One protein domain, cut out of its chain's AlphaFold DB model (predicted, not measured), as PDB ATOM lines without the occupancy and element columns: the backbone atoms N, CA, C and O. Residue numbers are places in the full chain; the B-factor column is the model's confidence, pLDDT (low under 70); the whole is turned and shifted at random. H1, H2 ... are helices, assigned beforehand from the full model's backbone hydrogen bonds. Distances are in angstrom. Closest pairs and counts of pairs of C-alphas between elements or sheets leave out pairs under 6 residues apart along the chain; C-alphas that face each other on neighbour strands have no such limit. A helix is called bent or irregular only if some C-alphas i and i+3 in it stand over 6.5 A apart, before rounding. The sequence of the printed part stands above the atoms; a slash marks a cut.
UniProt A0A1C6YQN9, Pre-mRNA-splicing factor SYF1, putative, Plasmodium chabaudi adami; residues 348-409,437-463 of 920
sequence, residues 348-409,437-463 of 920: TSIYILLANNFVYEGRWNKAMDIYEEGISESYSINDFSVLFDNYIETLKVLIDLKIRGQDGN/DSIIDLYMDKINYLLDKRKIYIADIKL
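This is residues 348 to 409 and 437 to 463 of the 920 residues of the protein "Pre-mRNA-splicing factor SYF1, putative" of Plasmodium chabaudi adami (UniProt A0A1C6YQN9). Four helices run nearly side by side along one axis, with the long helix H3 as the spine. The hairpin of H1 and H2 packs on its earlier part to make a three-helix up-and-down bundle, while H4a, the first arm of bent H4, packs on H3 farther along, and the second arm, H4b, turns toward the beginning of H3. The 89 printed residues hold four named helices, H1 to H4 in order, and no named strand: all helix. The whole is compact, with a radius of gyration of the C-alphas of 13.8 A, yet elongated, spanning 49 by 27 by 16 A.

H1, residues 348 to 360, and H2, residues 364 to 377, form a hairpin and touch, the C-alphas of Ala 355 and Ala 367 being closest at 4.6 A; they run opposite ways at a shallow tilt of 9 degrees. H3, residues 381 to 409, is the hub. It forms a hairpin with H2, their closest C-alphas being Ile 375 and Phe 384 at 6.0 A. H1 touches H3 with residues 348 to 352 alone. By its hydrogen bonds H4, residues 437 to 463, was assigned as one helix, but it is bent: C-alphas 452 and 455 are 6.5 A apart, and its arms H4a, 437 to 452, and H4b, 455 to 463, stand at a steep tilt of 43 degrees. H4a touches H3, opposite ways at a shallow tilt of 12 degrees, with C-alphas Ile 399 and Ile 440 closest at 6.3 A. H4b is close to H3 but not clearly touching, and near H2. H4a is apart from H1 and H2. Every O i to N i+4 pair is within hydrogen-bond range in H1, H2, H4a and H4b, and 24 of 25 in H3.

H1 begins with C-alpha 348 at (57.739, 60.389, 142.415) and measures 18.1 A; H2 measures 19.9 A, H3 42.4 A, H4a 22.8 A and H4b 12.4 A, ending with C-alpha 463 at (74.547, 58.679, 133.034).

C-alphas 409 and 463 are the two farthest apart, at 48.9 A. Residues 410 to 436 are not printed, and C-alphas 409 and 437 stand 13.7 A apart across this cut. The links H1 to H2 and H2 to H3 are tight. Mean pLDDT of the printed part is 77.6, with residues 348, 379, 405 to 409, 437 and 462 to 463 under 70.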
ATOM      1  N   THR A 348      58.803  60.735 143.363       67.62
ATOM      2  CA  THR A 348      57.739  60.389 142.415       67.62
ATOM      3  C   THR A 348      56.337  60.583 142.978       67.62
ATOM      4  O   THR A 348      55.482  61.135 142.291       67.62
ATOM      5  N   SER A 349      56.076  60.181 144.226       71.31
ATOM      6  CA  SER A 349      54.732  60.319 144.796       71.31
ATOM      7  C   SER A 349      54.369  61.784 145.032       71.31
ATOM      8  O   SER A 349      53.216  62.160 144.840       71.31
ATOM      9  N   ILE A 350      55.347  62.630 145.371       72.12
ATOM     10  CA  ILE A 350      55.143  64.074 145.518       72.12
ATOM     11  C   ILE A 350      54.810  64.692 144.161       72.12
ATOM     12  O   ILE A 350      53.823  65.416 144.063       72.12
ATOM     13  N   TYR A 351      55.566  64.375 143.107       80.25
ATOM     14  CA  TYR A 351      55.266  64.874 141.762       80.25
ATOM     15  C   TYR A 351      53.900  64.405 141.256       80.25
ATOM     16  O   TYR A 351      53.160  65.218 140.709       80.25
ATOM     17  N   ILE A 352      53.516  63.151 141.517       79.50
ATOM     18  CA  ILE A 352      52.179  62.636 141.188       79.50
ATOM     19  C   ILE A 352      51.094  63.382 141.973       79.50
ATOM     20  O   ILE A 352      50.082  63.763 141.397       79.50
ATOM     21  N   LEU A 353      51.284  63.644 143.270       72.31
ATOM     22  CA  LEU A 353      50.315  64.399 144.075       72.31
ATOM     23  C   LEU A 353      50.192  65.855 143.615       72.31
ATOM     24  O   LEU A 353      49.082  66.380 143.525       72.31
ATOM     25  N   LEU A 354      51.314  66.502 143.291       74.25
ATOM     26  CA  LEU A 354      51.321  67.850 142.731       74.25
ATOM     27  C   LEU A 354      50.593  67.868 141.383       74.25
ATOM     28  O   LEU A 354      49.701  68.691 141.193       74.25
ATOM     29  N   ALA A 355      50.934  66.948 140.479       77.44
ATOM     30  CA  ALA A 355      50.313  66.844 139.167       77.44
ATOM     31  C   ALA A 355      48.811  66.544 139.275       77.44
ATOM     32  O   ALA A 355      48.022  67.237 138.642       77.44
ATOM     33  N   ASN A 356      48.397  65.617 140.143       79.50
ATOM     34  CA  ASN A 356      46.987  65.308 140.387       79.50
ATOM     35  C   ASN A 356      46.211  66.527 140.896       79.50
ATOM     36  O   ASN A 356      45.099  66.766 140.435       79.50
ATOM     37  N   ASN A 357      46.793  67.351 141.772       76.88
ATOM     38  CA  ASN A 357      46.153  68.602 142.189       76.88
ATOM     39  C   ASN A 357      45.933  69.554 141.005       76.88
ATOM     40  O   ASN A 357      44.845  70.106 140.867       76.88
ATOM     41  N   PHE A 358      46.921  69.715 140.119       78.62
ATOM     42  CA  PHE A 358      46.756  70.558 138.927       78.62
ATOM     43  C   PHE A 358      45.788  69.965 137.900       78.62
ATOM     44  O   PHE A 358      45.078  70.720 137.236       78.62
ATOM     45  N   VAL A 359      45.709  68.635 137.811       79.12
ATOM     46  CA  VAL A 359      44.688  67.922 137.035       79.12
ATOM     47  C   VAL A 359      43.293  68.213 137.599       79.12
ATOM     48  O   VAL A 359      42.399  68.570 136.836       79.12
ATOM     49  N   TYR A 360      43.106  68.165 138.924       76.75
ATOM     50  CA  TYR A 360      41.829  68.511 139.562       76.75
ATOM     51  C   TYR A 360      41.473  70.001 139.435       76.75
ATOM     52  O   TYR A 360      40.294  70.332 139.330       76.75
ATOM     53  N   GLU A 361      42.462  70.901 139.387       77.56
ATOM     54  CA  GLU A 361      42.261  72.324 139.060       77.56
ATOM     55  C   GLU A 361      41.934  72.571 137.571       77.56
ATOM     56  O   GLU A 361      41.609  73.699 137.198       77.56
ATOM     57  N   GLY A 362      42.051  71.556 136.704       73.56
ATOM     58  CA  GLY A 362      41.851  71.670 135.255       73.56
ATOM     59  C   GLY A 362      43.018  72.318 134.497       73.56
ATOM     60  O   GLY A 362      42.893  72.643 133.317       73.56
ATOM     61  N   ARG A 363      44.174  72.511 135.145       82.25
ATOM     62  CA  ARG A 363      45.370  73.145 134.563       82.25
ATOM     63  C   ARG A 363      46.354  72.098 134.042       82.25
ATOM     64  O   ARG A 363      47.421  71.889 134.619       82.25
ATOM     65  N   TRP A 364      46.017  71.490 132.909       79.12
ATOM     66  CA  TRP A 364      46.780  70.384 132.320       79.12
ATOM     67  C   TRP A 364      48.216  70.745 131.935       79.12
ATOM     68  O   TRP A 364      49.118  69.997 132.285       79.12
ATOM     69  N   ASN A 365      48.460  71.907 131.322       82.06
ATOM     70  CA  ASN A 365      49.819  72.304 130.917       82.06
ATOM     71  C   ASN A 365      50.785  72.349 132.111       82.06
ATOM     72  O   ASN A 365      51.882  71.815 132.033       82.06
ATOM     73  N   LYS A 366      50.330  72.868 133.258       82.38
ATOM     74  CA  LYS A 366      51.139  72.883 134.486       82.38
ATOM     75  C   LYS A 366      51.372  71.483 135.044       82.38
ATOM     76  O   LYS A 366      52.419  71.241 135.628       82.38
ATOM     77  N   ALA A 367      50.410  70.573 134.892       82.50
ATOM     78  CA  ALA A 367      50.613  69.175 135.252       82.50
ATOM     79  C   ALA A 367      51.663  68.516 134.338       82.50
ATOM     80  O   ALA A 367      52.515  67.788 134.838       82.50
ATOM     81  N   MET A 368      51.660  68.824 133.034       82.94
ATOM     82  CA  MET A 368      52.684  68.349 132.096       82.94
ATOM     83  C   MET A 368      54.074  68.880 132.457       82.94
ATOM     84  O   MET A 368      55.009  68.089 132.530       82.94
ATOM     85  N   ASP A 369      54.197  70.176 132.759       84.69
ATOM     86  CA  ASP A 369      55.470  70.787 133.166       84.69
ATOM     87  C   ASP A 369      56.058  70.081 134.397       84.69
ATOM     88  O   ASP A 369      57.253  69.806 134.457       84.69
ATOM     89  N   ILE A 370      55.206  69.719 135.360       82.50
ATOM     90  CA  ILE A 370      55.602  69.015 136.588       82.50
ATOM     91  C   ILE A 370      56.050  67.582 136.293       82.50
ATOM     92  O   ILE A 370      56.986  67.095 136.926       82.50
ATOM     93  N   TYR A 371      55.419  66.899 135.334       84.69
ATOM     94  CA  TYR A 371      55.884  65.585 134.893       84.69
ATOM     95  C   TYR A 371      57.216  65.669 134.138       84.69
ATOM     96  O   TYR A 371      58.088  64.830 134.358       84.69
ATOM     97  N   GLU A 372      57.417  66.681 133.291       82.12
ATOM     98  CA  GLU A 372      58.674  66.894 132.560       82.12
ATOM     99  C   GLU A 372      59.827  67.295 133.505       82.12
ATOM    100  O   GLU A 372      60.956  66.802 133.365       82.12
ATOM    101  N   GLU A 373      59.534  68.102 134.528       82.25
ATOM    102  CA  GLU A 373      60.439  68.396 135.644       82.25
ATOM    103  C   GLU A 373      60.756  67.118 136.438       82.25
ATOM    104  O   GLU A 373      61.925  66.783 136.632       82.25
ATOM    105  N   GLY A 374      59.738  66.323 136.787       79.81
ATOM    106  CA  GLY A 374      59.903  65.056 137.504       79.81
ATOM    107  C   GLY A 374      60.743  64.021 136.744       79.81
ATOM    108  O   GLY A 374      61.605  63.365 137.330       79.81
ATOM    109  N   ILE A 375      60.565  63.903 135.425       80.19
ATOM    110  CA  ILE A 375      61.402  63.046 134.566       80.19
ATOM    111  C   ILE A 375      62.854  63.538 134.579       80.19
ATOM    112  O   ILE A 375      63.787  62.735 134.675       80.19
ATOM    113  N   SER A 376      63.056  64.856 134.534       76.56
ATOM    114  CA  SER A 376      64.385  65.465 134.568       76.56
ATOM    115  C   SER A 376      65.088  65.274 135.915       76.56
ATOM    116  O   SER A 376      66.309  65.110 135.936       76.56
ATOM    117  N   GLU A 377      64.356  65.236 137.025       70.69
ATOM    118  CA  GLU A 377      64.928  65.046 138.364       70.69
ATOM    119  C   GLU A 377      65.064  63.577 138.795       70.69
ATOM    120  O   GLU A 377      65.777  63.283 139.755       70.69
ATOM    121  N   SER A 378      64.439  62.637 138.080       71.12
ATOM    122  CA  SER A 378      64.478  61.215 138.433       71.12
ATOM    123  C   SER A 378      65.885  60.594 138.331       71.12
ATOM    124  O   SER A 378      66.582  60.713 137.317       71.12
ATOM    125  N   TYR A 379      66.296  59.898 139.399       68.25
ATOM    126  CA  TYR A 379      67.537  59.109 139.460       68.25
ATOM    127  C   TYR A 379      67.269  57.607 139.290       68.25
ATOM    128  O   TYR A 379      68.085  56.883 138.726       68.25
ATOM    129  N   SER A 380      66.116  57.097 139.730       76.44
ATOM    130  CA  SER A 380      65.787  55.675 139.594       76.44
ATOM    131  C   SER A 380      65.035  55.381 138.296       76.44
ATOM    132  O   SER A 380      64.136  56.115 137.891       76.44
ATOM    133  N   ILE A 381      65.363  54.250 137.662       74.75
ATOM    134  CA  ILE A 381      64.632  53.740 136.488       74.75
ATOM    135  C   ILE A 381      63.193  53.372 136.873       74.75
ATOM    136  O   ILE A 381      62.282  53.543 136.066       74.75
ATOM    137  N   ASN A 382      62.984  52.883 138.102       80.38
ATOM    138  CA  ASN A 382      61.653  52.537 138.591       80.38
ATOM    139  C   ASN A 382      60.793  53.795 138.769       80.38
ATOM    140  O   ASN A 382      59.671  53.852 138.278       80.38
ATOM    141  N   ASP A 383      61.370  54.830 139.381       77.38
ATOM    142  CA  ASP A 383      60.721  56.128 139.577       77.38
ATOM    143  C   ASP A 383      60.383  56.798 138.246       77.38
ATOM    144  O   ASP A 383      59.281  57.321 138.089       77.38
ATOM    145  N   PHE A 384      61.298  56.720 137.273       81.69
ATOM    146  CA  PHE A 384      61.052  57.179 135.910       81.69
ATOM    147  C   PHE A 384      59.911  56.410 135.246       81.69
ATOM    148  O   PHE A 384      59.046  57.048 134.659       81.69
ATOM    149  N   SER A 385      59.870  55.074 135.340       83.31
ATOM    150  CA  SER A 385      58.775  54.298 134.736       83.31
ATOM    151  C   SER A 385      57.438  54.714 135.326       83.31
ATOM    152  O   SER A 385      56.527  55.033 134.579       83.31
ATOM    153  N   VAL A 386      57.346  54.807 136.655       85.19
ATOM    154  CA  VAL A 386      56.102  55.195 137.323       85.19
ATOM    155  C   VAL A 386      55.687  56.618 136.930       85.19
ATOM    156  O   VAL A 386      54.522  56.834 136.613       85.19
ATOM    157  N   LEU A 387      56.600  57.595 136.894       84.25
ATOM    158  CA  LEU A 387      56.270  58.956 136.437       84.25
ATOM    159  C   LEU A 387      55.865  58.998 134.962       84.25
ATOM    160  O   LEU A 387      54.917  59.693 134.609       84.25
ATOM    161  N   PHE A 388      56.569  58.258 134.110       85.00
ATOM    162  CA  PHE A 388      56.338  58.231 132.672       85.00
ATOM    163  C   PHE A 388      55.013  57.547 132.319       85.00
ATOM    164  O   PHE A 388      54.263  58.058 131.490       85.00
ATOM    165  N   ASP A 389      54.692  56.440 132.988       87.50
ATOM    166  CA  ASP A 389      53.431  55.722 132.811       87.50
ATOM    167  C   ASP A 389      52.257  56.597 133.282       87.50
ATOM    168  O   ASP A 389      51.293  56.765 132.537       87.50
ATOM    169  N   ASN A 390      52.387  57.275 134.433       83.44
ATOM    170  CA  ASN A 390      51.390  58.252 134.890       83.44
ATOM    171  C   ASN A 390      51.257  59.441 133.927       83.44
ATOM    172  O   ASN A 390      50.144  59.880 133.652       83.44
ATOM    173  N   TYR A 391      52.359  59.956 133.370       86.25
ATOM    174  CA  TYR A 391      52.299  61.043 132.391       86.25
ATOM    175  C   TYR A 391      51.520  60.620 131.139       86.25
ATOM    176  O   TYR A 391      50.608  61.329 130.709       86.25
ATOM    177  N   ILE A 392      51.797  59.425 130.608       86.12
ATOM    178  CA  ILE A 392      51.045  58.851 129.486       86.12
ATOM    179  C   ILE A 392      49.573  58.652 129.856       86.12
ATOM    180  O   ILE A 392      48.705  58.971 129.049       86.12
ATOM    181  N   GLU A 393      49.267  58.144 131.051       86.44
ATOM    182  CA  GLU A 393      47.883  57.990 131.510       86.44
ATOM    183  C   GLU A 393      47.158  59.337 131.587       86.44
ATOM    184  O   GLU A 393      46.044  59.448 131.079       86.44
ATOM    185  N   THR A 394      47.792  60.389 132.117       82.50
ATOM    186  CA  THR A 394      47.186  61.731 132.122       82.50
ATOM    187  C   THR A 394      46.951  62.285 130.720       82.50
ATOM    188  O   THR A 394      45.906  62.888 130.479       82.50
ATOM    189  N   LEU A 395      47.869  62.043 129.778       82.62
ATOM    190  CA  LEU A 395      47.696  62.441 128.379       82.62
ATOM    191  C   LEU A 395      46.553  61.663 127.712       82.62
ATOM    192  O   LEU A 395      45.747  62.260 127.005       82.62
ATOM    193  N   LYS A 396      46.428  60.361 127.992       84.81
ATOM    194  CA  LYS A 396      45.308  59.534 127.518       84.81
ATOM    195  C   LYS A 396      43.969  60.023 128.064       84.81
ATOM    196  O   LYS A 396      43.033  60.177 127.293       84.81
ATOM    197  N   VAL A 397      43.887  60.328 129.362       83.31
ATOM    198  CA  VAL A 397      42.667  60.885 129.973       83.31
ATOM    199  C   VAL A 397      42.302  62.231 129.344       83.31
ATOM    200  O   VAL A 397      41.124  62.498 129.123       83.31
ATOM    201  N   LEU A 398      43.288  63.073 129.022       81.31
ATOM    202  CA  LEU A 398      43.046  64.339 128.328       81.31
ATOM    203  C   LEU A 398      42.458  64.103 126.930       81.31
ATOM    204  O   LEU A 398      41.454  64.732 126.591       81.31
ATOM    205  N   ILE A 399      43.035  63.179 126.157       81.19
ATOM    206  CA  ILE A 399      42.519  62.785 124.838       81.19
ATOM    207  C   ILE A 399      41.084  62.251 124.967       81.19
ATOM    208  O   ILE A 399      40.193  62.740 124.277       81.19
ATOM    209  N   ASP A 400      40.820  61.344 125.912       83.44
ATOM    210  CA  ASP A 400      39.483  60.790 126.157       83.44
ATOM    211  C   ASP A 400      38.456  61.872 126.531       83.44
ATOM    212  O   ASP A 400      37.308  61.830 126.082       83.44
ATOM    213  N   LEU A 401      38.839  62.854 127.357       78.25
ATOM    214  CA  LEU A 401      37.971  63.979 127.716       78.25
ATOM    215  C   LEU A 401      37.669  64.872 126.511       78.25
ATOM    216  O   LEU A 401      36.541  65.347 126.381       78.25
ATOM    217  N   LYS A 402      38.654  65.098 125.637       75.88
ATOM    218  CA  LYS A 402      38.480  65.893 124.419       75.88
ATOM    219  C   LYS A 402      37.588  65.193 123.394       75.88
ATOM    220  O   LYS A 402      36.671  65.835 122.893       75.88
ATOM    221  N   ILE A 403      37.756  63.883 123.199       76.81
ATOM    222  CA  ILE A 403      36.883  63.062 122.344       76.81
ATOM    223  C   ILE A 403      35.437  63.084 122.869       76.81
ATOM    224  O   ILE A 403      34.504  63.382 122.130       76.81
ATOM    225  N   ARG A 404      35.227  62.873 124.177       73.56
ATOM    226  CA  ARG A 404      33.877  62.947 124.780       73.56
ATOM    227  C   ARG A 404      33.247  64.340 124.696       73.56
ATOM    228  O   ARG A 404      32.024  64.462 124.717       73.56
ATOM    229  N   GLY A 405      34.067  65.389 124.654       65.00
ATOM    230  CA  GLY A 405      33.620  66.764 124.441       65.00
ATOM    231  C   GLY A 405      33.031  66.992 123.043       65.00
ATOM    232  O   GLY A 405      32.083  67.768 122.925       65.00
ATOM    233  N   GLN A 406      33.531  66.287 122.021       56.78
ATOM    234  CA  GLN A 406      32.986  66.325 120.658       56.78
ATOM    235  C   GLN A 406      31.617  65.630 120.581       56.78
ATOM    236  O   GLN A 406      30.656  66.247 120.123       56.78
ATOM    237  N   ASP A 407      31.478  64.431 121.162       56.12
ATOM    238  CA  ASP A 407      30.205  63.680 121.170       56.12
ATOM    239  C   ASP A 407      29.045  64.461 121.833       56.12
ATOM    240  O   ASP A 407      27.872  64.315 121.481       56.12
ATOM    241  N   GLY A 408      29.355  65.315 122.818       51.38
ATOM    242  CA  GLY A 408      28.373  66.153 123.511       51.38
ATOM    243  C   GLY A 408      27.901  67.384 122.724       51.38
ATOM    244  O   GLY A 408      26.818  67.908 123.012       51.38
ATOM    245  N   ASN A 409      28.681  67.849 121.745       49.59
ATOM    246  CA  ASN A 409      28.326  68.989 120.896       49.59
ATOM    247  C   ASN A 409      27.440  68.578 119.708       49.59
ATOM    248  O   ASN A 409      26.535  69.336 119.356       49.59
ATOM    249  N   ASP A 437      40.135  67.805 116.372       63.31
ATOM    250  CA  ASP A 437      40.869  66.671 115.781       63.31
ATOM    251  C   ASP A 437      42.374  66.932 115.604       63.31
ATOM    252  O   ASP A 437      43.205  66.101 115.955       63.31
ATOM    253  N   SER A 438      42.758  68.125 115.150       71.75
ATOM    254  CA  SER A 438      44.170  68.500 114.981       71.75
ATOM    255  C   SER A 438      44.906  68.632 116.318       71.75
ATOM    256  O   SER A 438      46.107  68.383 116.402       71.75
ATOM    257  N   ILE A 439      44.190  68.980 117.393       72.81
ATOM    258  CA  ILE A 439      44.742  69.047 118.749       72.81
ATOM    259  C   ILE A 439      44.943  67.628 119.300       72.81
ATOM    260  O   ILE A 439      45.945  67.366 119.967       72.81
ATOM    261  N   ILE A 440      44.026  66.705 118.999       77.69
ATOM    262  CA  ILE A 440      44.170  65.283 119.337       77.69
ATOM    263  C   ILE A 440      45.380  64.688 118.608       77.69
ATOM    264  O   ILE A 440      46.215  64.050 119.254       77.69
ATOM    265  N   ASP A 441      45.532  64.969 117.314       82.50
ATOM    266  CA  ASP A 441      46.683  64.525 116.523       82.50
ATOM    267  C   ASP A 441      48.006  65.063 117.093       82.50
ATOM    268  O   ASP A 441      48.952  64.299 117.286       82.50
ATOM    269  N   LEU A 442      48.055  66.338 117.502       82.88
ATOM    270  CA  LEU A 442      49.225  66.918 118.177       82.88
ATOM    271  C   LEU A 442      49.578  66.197 119.491       82.88
ATOM    272  O   LEU A 442      50.760  66.028 119.807       82.88
ATOM    273  N   TYR A 443      48.588  65.759 120.274       78.56
ATOM    274  CA  TYR A 443      48.842  64.993 121.498       78.56
ATOM    275  C   TYR A 443      49.280  63.553 121.212       78.56
ATOM    276  O   TYR A 443      50.138  63.030 121.931       78.56
ATOM    277  N   MET A 444      48.759  62.926 120.156       81.12
ATOM    278  CA  MET A 444      49.203  61.605 119.702       81.12
ATOM    279  C   MET A 444      50.649  61.646 119.195       81.12
ATOM    280  O   MET A 444      51.463  60.801 119.579       81.12
ATOM    281  N   ASP A 445      51.008  62.683 118.443       84.62
ATOM    282  CA  ASP A 445      52.386  62.946 118.030       84.62
ATOM    283  C   ASP A 445      53.297  63.202 119.234       84.62
ATOM    284  O   ASP A 445      54.417  62.682 119.291       84.62
ATOM    285  N   LYS A 446      52.809  63.922 120.255       82.62
ATOM    286  CA  LYS A 446      53.553  64.121 121.507       82.62
ATOM    287  C   LYS A 446      53.815  62.794 122.230       82.62
ATOM    288  O   LYS A 446      54.925  62.590 122.719       82.62
ATOM    289  N   ILE A 447      52.846  61.876 122.284       83.06
ATOM    290  CA  ILE A 447      53.042  60.542 122.880       83.06
ATOM    291  C   ILE A 447      54.088  59.746 122.095       83.06
ATOM    292  O   ILE A 447      55.004  59.189 122.703       83.06
ATOM    293  N   ASN A 448      53.999  59.721 120.764       84.19
ATOM    294  CA  ASN A 448      54.965  59.013 119.920       84.19
ATOM    295  C   ASN A 448      56.385  59.561 120.112       84.19
ATOM    296  O   ASN A 448      57.324  58.800 120.348       84.19
ATOM    297  N   TYR A 449      56.524  60.885 120.153       84.38
ATOM    298  CA  TYR A 449      57.790  61.544 120.454       84.38
ATOM    299  C   TYR A 449      58.352  61.152 121.832       84.38
ATOM    300  O   TYR A 449      59.546  60.877 121.971       84.38
ATOM    301  N   LEU A 450      57.508  61.079 122.867       80.12
ATOM    302  CA  LEU A 450      57.929  60.643 124.204       80.12
ATOM    303  C   LEU A 450      58.375  59.174 124.224       80.12
ATOM    304  O   LEU A 450      59.322  58.835 124.939       80.12
ATOM    305  N   LEU A 451      57.735  58.309 123.434       80.25
ATOM    306  CA  LEU A 451      58.110  56.899 123.314       80.25
ATOM    307  C   LEU A 451      59.485  56.724 122.657       80.25
ATOM    308  O   LEU A 451      60.295  55.946 123.171       80.25
ATOM    309  N   ASP A 452      59.792  57.490 121.611       81.31
ATOM    310  CA  ASP A 452      61.123  57.491 120.991       81.31
ATOM    311  C   ASP A 452      62.187  58.015 121.965       81.31
ATOM    312  O   ASP A 452      63.261  57.424 122.138       81.31
ATOM    313  N   LYS A 453      61.856  59.078 122.708       78.81
ATOM    314  CA  LYS A 453      62.751  59.659 123.716       78.81
ATOM    315  C   LYS A 453      62.939  58.797 124.956       78.81
ATOM    316  O   LYS A 453      63.934  58.984 125.655       78.81
ATOM    317  N   ARG A 454      62.076  57.813 125.225       81.88
ATOM    318  CA  ARG A 454      62.208  56.903 126.378       81.88
ATOM    319  C   ARG A 454      63.595  56.262 126.448       81.88
ATOM    320  O   ARG A 454      64.186  56.196 127.524       81.88
ATOM    321  N   LYS A 455      64.136  55.807 125.311       78.75
ATOM    322  CA  LYS A 455      65.474  55.191 125.256       78.75
ATOM    323  C   LYS A 455      66.574  56.197 125.612       78.75
ATOM    324  O   LYS A 455      67.483  55.851 126.364       78.75
ATOM    325  N   ILE A 456      66.446  57.439 125.136       77.12
ATOM    326  CA  ILE A 456      67.366  58.546 125.435       77.12
ATOM    327  C   ILE A 456      67.297  58.906 126.924       77.12
ATOM    328  O   ILE A 456      68.333  58.957 127.580       77.12
ATOM    329  N   TYR A 457      66.096  59.051 127.492       77.25
ATOM    330  CA  TYR A 457      65.919  59.361 128.912       77.25
ATOM    331  C   TYR A 457      66.478  58.265 129.821       77.25
ATOM    332  O   TYR A 457      67.152  58.568 130.801       77.25
ATOM    333  N   ILE A 458      66.294  56.988 129.473       77.31
ATOM    334  CA  ILE A 458      66.902  55.879 130.221       77.31
ATOM    335  C   ILE A 458      68.434  55.947 130.148       77.31
ATOM    336  O   ILE A 458      69.104  55.713 131.156       77.31
ATOM    337  N   ALA A 459      69.001  56.262 128.980       70.25
ATOM    338  CA  ALA A 459      70.443  56.449 128.837       70.25
ATOM    339  C   ALA A 459      70.946  57.653 129.661       70.25
ATOM    340  O   ALA A 459      71.980  57.553 130.321       70.25
ATOM    341  N   ASP A 460      70.186  58.749 129.718       71.56
ATOM    342  CA  ASP A 460      70.498  59.927 130.533       71.56
ATOM    343  C   ASP A 460      70.407  59.654 132.038       71.56
ATOM    344  O   ASP A 460      71.274  60.092 132.792       71.56
ATOM    345  N   ILE A 461      69.415  58.884 132.491       70.06
ATOM    346  CA  ILE A 461      69.295  58.460 133.894       70.06
ATOM    347  C   ILE A 461      70.476  57.559 134.274       70.06
ATOM    348  O   ILE A 461      71.101  57.746 135.320       70.06
ATOM    349  N   LYS A 462      70.865  56.630 133.391       68.44
ATOM    350  CA  LYS A 462      72.066  55.804 133.590       68.44
ATOM    351  C   LYS A 462      73.334  56.652 133.695       68.44
ATOM    352  O   LYS A 462      74.183  56.344 134.531       68.44
ATOM    353  N   LEU A 463      73.450  57.721 132.905       69.50
ATOM    354  CA  LEU A 463      74.547  58.679 133.034       69.50
ATOM    355  C   LEU A 463      74.489  59.475 134.333       69.50
ATOM    356  O   LEU A 463      75.528  59.676 134.948       69.50
TER     357      LEU A 463